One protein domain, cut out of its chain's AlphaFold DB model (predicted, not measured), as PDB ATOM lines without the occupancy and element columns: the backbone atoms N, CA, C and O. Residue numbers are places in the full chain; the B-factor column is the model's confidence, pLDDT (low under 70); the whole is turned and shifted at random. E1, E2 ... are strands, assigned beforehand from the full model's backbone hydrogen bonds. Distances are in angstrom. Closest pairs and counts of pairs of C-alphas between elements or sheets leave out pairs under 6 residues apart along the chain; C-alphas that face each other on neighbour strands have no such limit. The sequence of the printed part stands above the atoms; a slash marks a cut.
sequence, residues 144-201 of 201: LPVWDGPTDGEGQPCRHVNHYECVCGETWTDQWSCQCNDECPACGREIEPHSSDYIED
ATOM      1  N   LEU A 144     156.221  89.353 183.464       43.53
ATOM      2  CA  LEU A 144     156.213  89.770 184.863       43.53
ATOM      3  C   LEU A 144     155.410  91.070 184.937       43.53
ATOM      4  O   LEU A 144     155.649  91.930 184.082       43.53
ATOM      5  N   PRO A 145     154.449  91.206 185.869       44.06
ATOM      6  CA  PRO A 145     153.629  92.404 185.940       44.06
ATOM      7  C   PRO A 145     154.563  93.609 185.887       44.06
ATOM      8  O   PRO A 145     155.435  93.762 186.744       44.06
ATOM      9  N   VAL A 146     154.458  94.389 184.808       48.91
ATOM     10  CA  VAL A 146     155.315  95.550 184.602       48.91
ATOM     11  C   VAL A 146     154.986  96.497 185.743       48.91
ATOM     12  O   VAL A 146     153.891  97.056 185.789       48.91
ATOM     13  N   TRP A 147     155.905  96.617 186.698       54.97
ATOM     14  CA  TRP A 147     155.798  97.604 187.757       54.97
ATOM     15  C   TRP A 147     155.824  98.989 187.106       54.97
ATOM     16  O   TRP A 147     156.873  99.442 186.656       54.97
ATOM     17  N   ASP A 148     154.664  99.641 187.022       63.69
ATOM     18  CA  ASP A 148     154.519 101.026 186.534       63.69
ATOM     19  C   ASP A 148     154.788 102.054 187.656       63.69
ATOM     20  O   ASP A 148     154.498 103.244 187.533       63.69
ATOM     21  N   GLY A 149     155.302 101.586 188.797       69.75
ATOM     22  CA  GLY A 149     155.667 102.414 189.936       69.75
ATOM     23  C   GLY A 149     157.097 102.966 189.844       69.75
ATOM     24  O   GLY A 149     157.838 102.675 188.903       69.75
ATOM     25  N   PRO A 150     157.510 103.782 190.829       77.50
ATOM     26  CA  PRO A 150     158.858 104.331 190.875       77.50
ATOM     27  C   PRO A 150     159.899 103.208 190.936       77.50
ATOM     28  O   PRO A 150     159.700 102.194 191.612       77.50
ATOM     29  N   THR A 151     161.000 103.403 190.213       82.69
ATOM     30  CA  THR A 151     162.189 102.551 190.269       82.69
ATOM     31  C   THR A 151     163.349 103.318 190.877       82.69
ATOM     32  O   THR A 151     163.463 104.530 190.670       82.69
ATOM     33  N   ASP A 152     164.228 102.613 191.573       82.69
ATOM     34  CA  ASP A 152     165.437 103.198 192.138       82.69
ATOM     35  C   ASP A 152     166.500 103.480 191.059       82.69
ATOM     36  O   ASP A 152     166.279 103.314 189.851       82.69
ATOM     37  N   GLY A 153     167.679 103.933 191.495       75.31
ATOM     38  CA  GLY A 153     168.810 104.221 190.611       75.31
ATOM     39  C   GLY A 153     169.343 103.007 189.837       75.31
ATOM     40  O   GLY A 153     170.054 103.195 188.847       75.31
ATOM     41  N   GLU A 154     168.987 101.787 190.243       77.00
ATOM     42  CA  GLU A 154     169.360 100.531 189.585       77.00
ATOM     43  C   GLU A 154     168.234  99.970 188.701       77.00
ATOM     44  O   GLU A 154     168.399  98.933 188.057       77.00
ATOM     45  N   GLY A 155     167.105 100.679 188.610       76.50
ATOM     46  CA  GLY A 155     165.940 100.255 187.839       76.50
ATOM     47  C   GLY A 155     165.111  99.177 188.535       76.50
ATOM     48  O   GLY A 155     164.267  98.560 187.885       76.50
ATOM     49  N   GLN A 156     165.329  98.939 189.831       76.62
ATOM     50  CA  GLN A 156     164.514  98.017 190.610       76.62
ATOM     51  C   GLN A 156     163.258  98.725 191.138       76.62
ATOM     52  O   GLN A 156     163.325  99.909 191.473       76.62
ATOM     53  N   PRO A 157     162.108  98.037 191.243       81.88
ATOM     54  CA  PRO A 157     160.897  98.590 191.846       81.88
ATOM     55  C   PRO A 157     161.157  99.105 193.262       81.88
ATOM     56  O   PRO A 157     161.583  98.336 194.126       81.88
ATOM     57  N   CYS A 158     160.873 100.379 193.527       87.69
ATOM     58  CA  CYS A 158     160.942 100.909 194.883       87.69
ATOM     59  C   CYS A 158     159.852 100.259 195.738       87.69
ATOM     60  O   CYS A 158     158.669 100.355 195.415       87.69
ATOM     61  N   ARG A 159     160.253  99.635 196.848       86.25
ATOM     62  CA  ARG A 159     159.341  99.022 197.829       86.25
ATOM     63  C   ARG A 159     159.375  99.725 199.181       86.25
ATOM     64  O   ARG A 159     158.474  99.537 199.992       86.25
ATOM     65  N   HIS A 160     160.400 100.542 199.418       88.25
ATOM     66  CA  HIS A 160     160.630 101.206 200.689       88.25
ATOM     67  C   HIS A 160     160.876 102.700 200.515       88.25
ATOM     68  O   HIS A 160     161.619 103.129 199.633       88.25
ATOM     69  N   VAL A 161     160.286 103.485 201.416       93.50
ATOM     70  CA  VAL A 161     160.632 104.889 201.650       93.50
ATOM     71  C   VAL A 161     161.529 104.928 202.886       93.50
ATOM     72  O   VAL A 161     161.049 104.765 204.007       93.50
ATOM     73  N   ASN A 162     162.832 105.094 202.682       93.00
ATOM     74  CA  ASN A 162     163.845 105.092 203.734       93.00
ATOM     75  C   ASN A 162     164.047 106.506 204.285       93.00
ATOM     76  O   ASN A 162     164.286 107.438 203.520       93.00
ATOM     77  N   HIS A 163     163.994 106.668 205.607       95.44
ATOM     78  CA  HIS A 163     164.195 107.945 206.296       95.44
ATOM     79  C   HIS A 163     165.562 107.967 206.984       95.44
ATOM     80  O   HIS A 163     165.869 107.104 207.808       95.44
ATOM     81  N   TYR A 164     166.367 108.988 206.705       96.38
ATOM     82  CA  TYR A 164     167.746 109.120 207.175       96.38
ATOM     83  C   TYR A 164     167.919 110.360 208.055       96.38
ATOM     84  O   TYR A 164     167.350 111.422 207.796       96.38
ATOM     85  N   GLU A 165     168.740 110.230 209.096       97.06
ATOM     86  CA  GLU A 165     169.153 111.345 209.953       97.06
ATOM     87  C   GLU A 165     170.664 111.266 210.182       97.06
ATOM     88  O   GLU A 165     171.179 110.341 210.809       97.06
ATOM     89  N   CYS A 166     171.401 112.244 209.657       96.50
ATOM     90  CA  CYS A 166     172.838 112.324 209.854       96.50
ATOM     91  C   CYS A 166     173.177 113.109 211.122       96.50
ATOM     92  O   CYS A 166     172.585 114.137 211.440       96.50
ATOM     93  N   VAL A 167     174.267 112.716 211.779       94.62
ATOM     94  CA  VAL A 167     174.839 113.443 212.923       94.62
ATOM     95  C   VAL A 167     175.281 114.879 212.603       94.62
ATOM     96  O   VAL A 167     175.543 115.650 213.523       94.62
ATOM     97  N   CYS A 168     175.402 115.251 211.322       95.38
ATOM     98  CA  CYS A 168     175.647 116.639 210.922       95.38
ATOM     99  C   CYS A 168     174.390 117.525 211.013       95.38
ATOM    100  O   CYS A 168     174.513 118.743 210.882       95.38
ATOM    101  N   GLY A 169     173.219 116.930 211.268       94.56
ATOM    102  CA  GLY A 169     171.920 117.594 211.363       94.56
ATOM    103  C   GLY A 169     171.088 117.553 210.079       94.56
ATOM    104  O   GLY A 169     169.988 118.097 210.076       94.56
ATOM    105  N   GLU A 170     171.594 116.940 209.006       96.62
ATOM    106  CA  GLU A 170     170.848 116.764 207.757       96.62
ATOM    107  C   GLU A 170     169.894 115.569 207.860       96.62
ATOM    108  O   GLU A 170     170.285 114.499 208.335       96.62
ATOM    109  N   THR A 171     168.669 115.739 207.370       96.38
ATOM    110  CA  THR A 171     167.646 114.689 207.321       96.38
ATOM    111  C   THR A 171     167.075 114.605 205.920       96.38
ATOM    112  O   THR A 171     166.690 115.633 205.362       96.38
ATOM    113  N   TRP A 172     166.978 113.404 205.365       96.00
ATOM    114  CA  TRP A 172     166.415 113.202 204.035       96.00
ATOM    115  C   TRP A 172     165.691 111.866 203.952       96.00
ATOM    116  O   TRP A 172     165.763 111.035 204.857       96.00
ATOM    117  N   THR A 173     164.966 111.696 202.857       94.31
ATOM    118  CA  THR A 173     164.186 110.502 202.580       94.31
ATOM    119  C   THR A 173     164.441 110.098 201.143       94.31
ATOM    120  O   THR A 173     164.480 110.976 200.276       94.31
ATOM    121  N   ASP A 174     164.585 108.801 200.891       92.25
ATOM    122  CA  ASP A 174     164.770 108.291 199.536       92.25
ATOM    123  C   ASP A 174     164.047 106.958 199.314       92.25
ATOM    124  O   ASP A 174     163.707 106.253 200.268       92.25
ATOM    125  N   GLN A 175     163.755 106.649 198.054       90.88
ATOM    126  CA  GLN A 175     162.997 105.468 197.657       90.88
ATOM    127  C   GLN A 175     163.907 104.397 197.076       90.88
ATOM    128  O   GLN A 175     164.624 104.633 196.108       90.88
ATOM    129  N   TRP A 176     163.807 103.195 197.632       89.38
ATOM    130  CA  TRP A 176     164.690 102.086 197.296       89.38
ATOM    131  C   TRP A 176     163.928 100.769 197.225       89.38
ATOM    132  O   TRP A 176     162.850 100.612 197.813       89.38
ATOM    133  N   SER A 177     164.481  99.804 196.492       84.81
ATOM    134  CA  SER A 177     163.947  98.440 196.457       84.81
ATOM    135  C   SER A 177     164.018  97.739 197.819       84.81
ATOM    136  O   SER A 177     163.212  96.848 198.090       84.81
ATOM    137  N   CYS A 178     164.921  98.178 198.701       85.19
ATOM    138  CA  CYS A 178     165.128  97.639 200.043       85.19
ATOM    139  C   CYS A 178     165.552  98.721 201.058       85.19
ATOM    140  O   CYS A 178     165.720  99.899 200.735       85.19
ATOM    141  N   GLN A 179     165.724  98.319 202.319       89.19
ATOM    142  CA  GLN A 179     166.302  99.174 203.357       89.19
ATOM    143  C   GLN A 179     167.824  99.228 203.176       89.19
ATOM    144  O   GLN A 179     168.535  98.324 203.611       89.19
ATOM    145  N   CYS A 180     168.324 100.268 202.513       87.50
ATOM    146  CA  CYS A 180     169.743 100.427 202.203       87.50
ATOM    147  C   CYS A 180     170.317 101.713 202.804       87.50
ATOM    148  O   CYS A 180     169.589 102.649 203.151       87.50
ATOM    149  N   ASN A 181     171.640 101.751 202.931       93.00
ATOM    150  CA  ASN A 181     172.364 102.937 203.368       93.00
ATOM    151  C   ASN A 181     172.401 103.976 202.254       93.00
ATOM    152  O   ASN A 181     172.456 103.616 201.081       93.00
ATOM    153  N   ASP A 182     172.463 105.250 202.633       92.81
ATOM    154  CA  ASP A 182     172.629 106.338 201.676       92.81
ATOM    155  C   ASP A 182     173.691 107.350 202.134       92.81
ATOM    156  O   ASP A 182     174.010 107.481 203.323       92.81
ATOM    157  N   GLU A 183     174.282 108.056 201.175       95.44
ATOM    158  CA  GLU A 183     175.304 109.061 201.419       95.44
ATOM    159  C   GLU A 183     174.663 110.412 201.760       95.44
ATOM    160  O   GLU A 183     173.938 111.016 200.975       95.44
ATOM    161  N   CYS A 184     174.990 110.944 202.939       95.62
ATOM    162  CA  CYS A 184     174.490 112.235 203.383       95.62
ATOM    163  C   CYS A 184     174.856 113.347 202.384       95.62
ATOM    164  O   CYS A 184     176.046 113.652 202.233       95.62
ATOM    165  N   PRO A 185     173.873 114.072 201.818       94.81
ATOM    166  CA  PRO A 185     174.123 115.066 200.773       94.81
ATOM    167  C   PRO A 185     174.928 116.277 201.268       94.81
ATOM    168  O   PRO A 185     175.509 117.016 200.475       94.81
ATOM    169  N   ALA A 186     174.980 116.493 202.586       95.44
ATOM    170  CA  ALA A 186     175.710 117.598 203.194       95.44
ATOM    171  C   ALA A 186     177.177 117.265 203.514       95.44
ATOM    172  O   ALA A 186     178.041 118.137 203.414       95.44
ATOM    173  N   CYS A 187     177.470 116.037 203.955       95.31
ATOM    174  CA  CYS A 187     178.800 115.689 204.477       95.31
ATOM    175  C   CYS A 187     179.439 114.436 203.872       95.31
ATOM    176  O   CYS A 187     180.566 114.113 204.248       95.31
ATOM    177  N   GLY A 188     178.755 113.750 202.955       94.81
ATOM    178  CA  GLY A 188     179.275 112.573 202.262       94.81
ATOM    179  C   GLY A 188     179.402 111.331 203.147       94.81
ATOM    180  O   GLY A 188     180.177 110.427 202.851       94.81
ATOM    181  N   ARG A 189     178.742 111.311 204.311       94.44
ATOM    182  CA  ARG A 189     178.800 110.177 205.238       94.44
ATOM    183  C   ARG A 189     177.705 109.180 204.896       94.44
ATOM    184  O   ARG A 189     176.559 109.587 204.785       94.44
ATOM    185  N   GLU A 190     178.052 107.905 204.856       96.56
ATOM    186  CA  GLU A 190     177.093 106.806 204.772       96.56
ATOM    187  C   GLU A 190     176.243 106.719 206.049       96.56
ATOM    188  O   GLU A 190     176.781 106.688 207.163       96.56
ATOM    189  N   ILE A 191     174.922 106.734 205.889       96.81
ATOM    190  CA  ILE A 191     173.937 106.705 206.969       96.81
ATOM    191  C   ILE A 191     172.951 105.567 206.709       96.81
ATOM    192  O   ILE A 191     172.367 105.465 205.633       96.81
ATOM    193  N   GLU A 192     172.761 104.729 207.725       93.88
ATOM    194  CA  GLU A 192     171.675 103.749 207.782       93.88
ATOM    195  C   GLU A 192     170.337 104.468 208.024       93.88
ATOM    196  O   GLU A 192     170.291 105.435 208.798       93.88
ATOM    197  N   PRO A 193     169.234 104.018 207.403       95.00
ATOM    198  CA  PRO A 193     167.928 104.605 207.650       95.00
ATOM    199  C   PRO A 193     167.501 104.340 209.095       95.00
ATOM    200  O   PRO A 193     167.623 103.230 209.611       95.00
ATOM    201  N   HIS A 194     166.972 105.360 209.767       94.56
ATOM    202  CA  HIS A 194     166.458 105.208 211.131       94.56
ATOM    203  C   HIS A 194     165.040 104.621 211.147       94.56
ATOM    204  O   HIS A 194     164.593 104.107 212.174       94.56
ATOM    205  N   SER A 195     164.322 104.713 210.026       94.75
ATOM    206  CA  SER A 195     163.037 104.053 209.794       94.75
ATOM    207  C   SER A 195     162.794 103.879 208.294       94.75
ATOM    208  O   SER A 195     163.347 104.635 207.492       94.75
ATOM    209  N   SER A 196     161.955 102.911 207.921       92.94
ATOM    210  CA  SER A 196     161.483 102.762 206.543       92.94
ATOM    211  C   SER A 196     160.010 102.393 206.525       92.94
ATOM    212  O   SER A 196     159.593 101.497 207.259       92.94
ATOM    213  N   ASP A 197     159.258 103.039 205.644       91.69
ATOM    214  CA  ASP A 197     157.869 102.684 205.371       91.69
ATOM    215  C   ASP A 197     157.804 101.765 204.148       91.69
ATOM    216  O   ASP A 197     158.547 101.959 203.181       91.69
ATOM    217  N   TYR A 198     156.929 100.761 204.193       87.38
ATOM    218  CA  TYR A 198     156.634  99.921 203.034       87.38
ATOM    219  C   TYR A 198     155.643 100.639 202.117       87.38
ATOM    220  O   TYR A 198     154.674 101.236 202.592       87.38
ATOM    221  N   ILE A 199     155.887 100.587 200.812       82.25
ATOM    222  CA  ILE A 199     154.967 101.115 199.806       82.25
ATOM    223  C   ILE A 199     153.916 100.029 199.550       82.25
ATOM    224  O   ILE A 199     154.207  99.032 198.896       82.25
ATOM    225  N   GLU A 200     152.721 100.184 200.125       64.38
ATOM    226  CA  GLU A 200     151.569  99.322 199.823       64.38
ATOM    227  C   GLU A 200     150.983  99.682 198.441       64.38
ATOM    228  O   GLU A 200     150.885 100.869 198.114       64.38
ATOM    229  N   ASP A 201     150.613  98.658 197.661       56.31
ATOM    230  CA  ASP A 201     150.011  98.759 196.315       56.31
ATOM    231  C   ASP A 201     148.642  99.470 196.277       56.31
ATOM    232  O   ASP A 201     147.780  99.193 197.150       56.31
TER     233      ASP A 201
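This is residues 144 to 201 of the 201 residues of an uncharacterized protein of Pusillimonas sp (UniProt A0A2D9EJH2). With little regular structure, this is a small three-stranded sheet, a hairpin of E1 and E2 with E3 along the other side of E1, at one end of which residues 144 to 159 trail off as a long unnamed stretch. The 58 printed residues form a rod, 42 by 20 by 12 A, only just loose, close to compact, with a radius of gyration of the C-alphas of 12.4 A. The class is all strand, 16 residues in E1, E2, E3 along the chain and no named helix; the antiparallel sheet order is E2, E1, E3.

Inner strand E1, residues 160 to 165, is antiparallel to E2, residues 171 to 176, at 157 degrees; N 162 and O 174 are within hydrogen-bond range at 2.8 A. E1 is antiparallel to E3, residues 195 to 198, at 166 degrees, with N 163 and O 195 at 2.8 A. E2 and E3 are apart.

E1 begins at C-alpha 160 (160.630, 101.206, 200.689) and measures 16.2 A, E2 16.4 A. E3, 10.2 A, ends at C-alpha 198 (156.634, 99.921, 203.034).

The C-alphas farthest apart, of Leu 144 and Cys 168, are 42.2 A apart. The printed part has no cut. The link E1 to E2 is tight; E2 to E3 is long, 18 residues, in which residues 182 to 183 pair antiparallel with 190 to 191. The model's pLDDT is under 70 at residues 144 to 149 and 200 to 201.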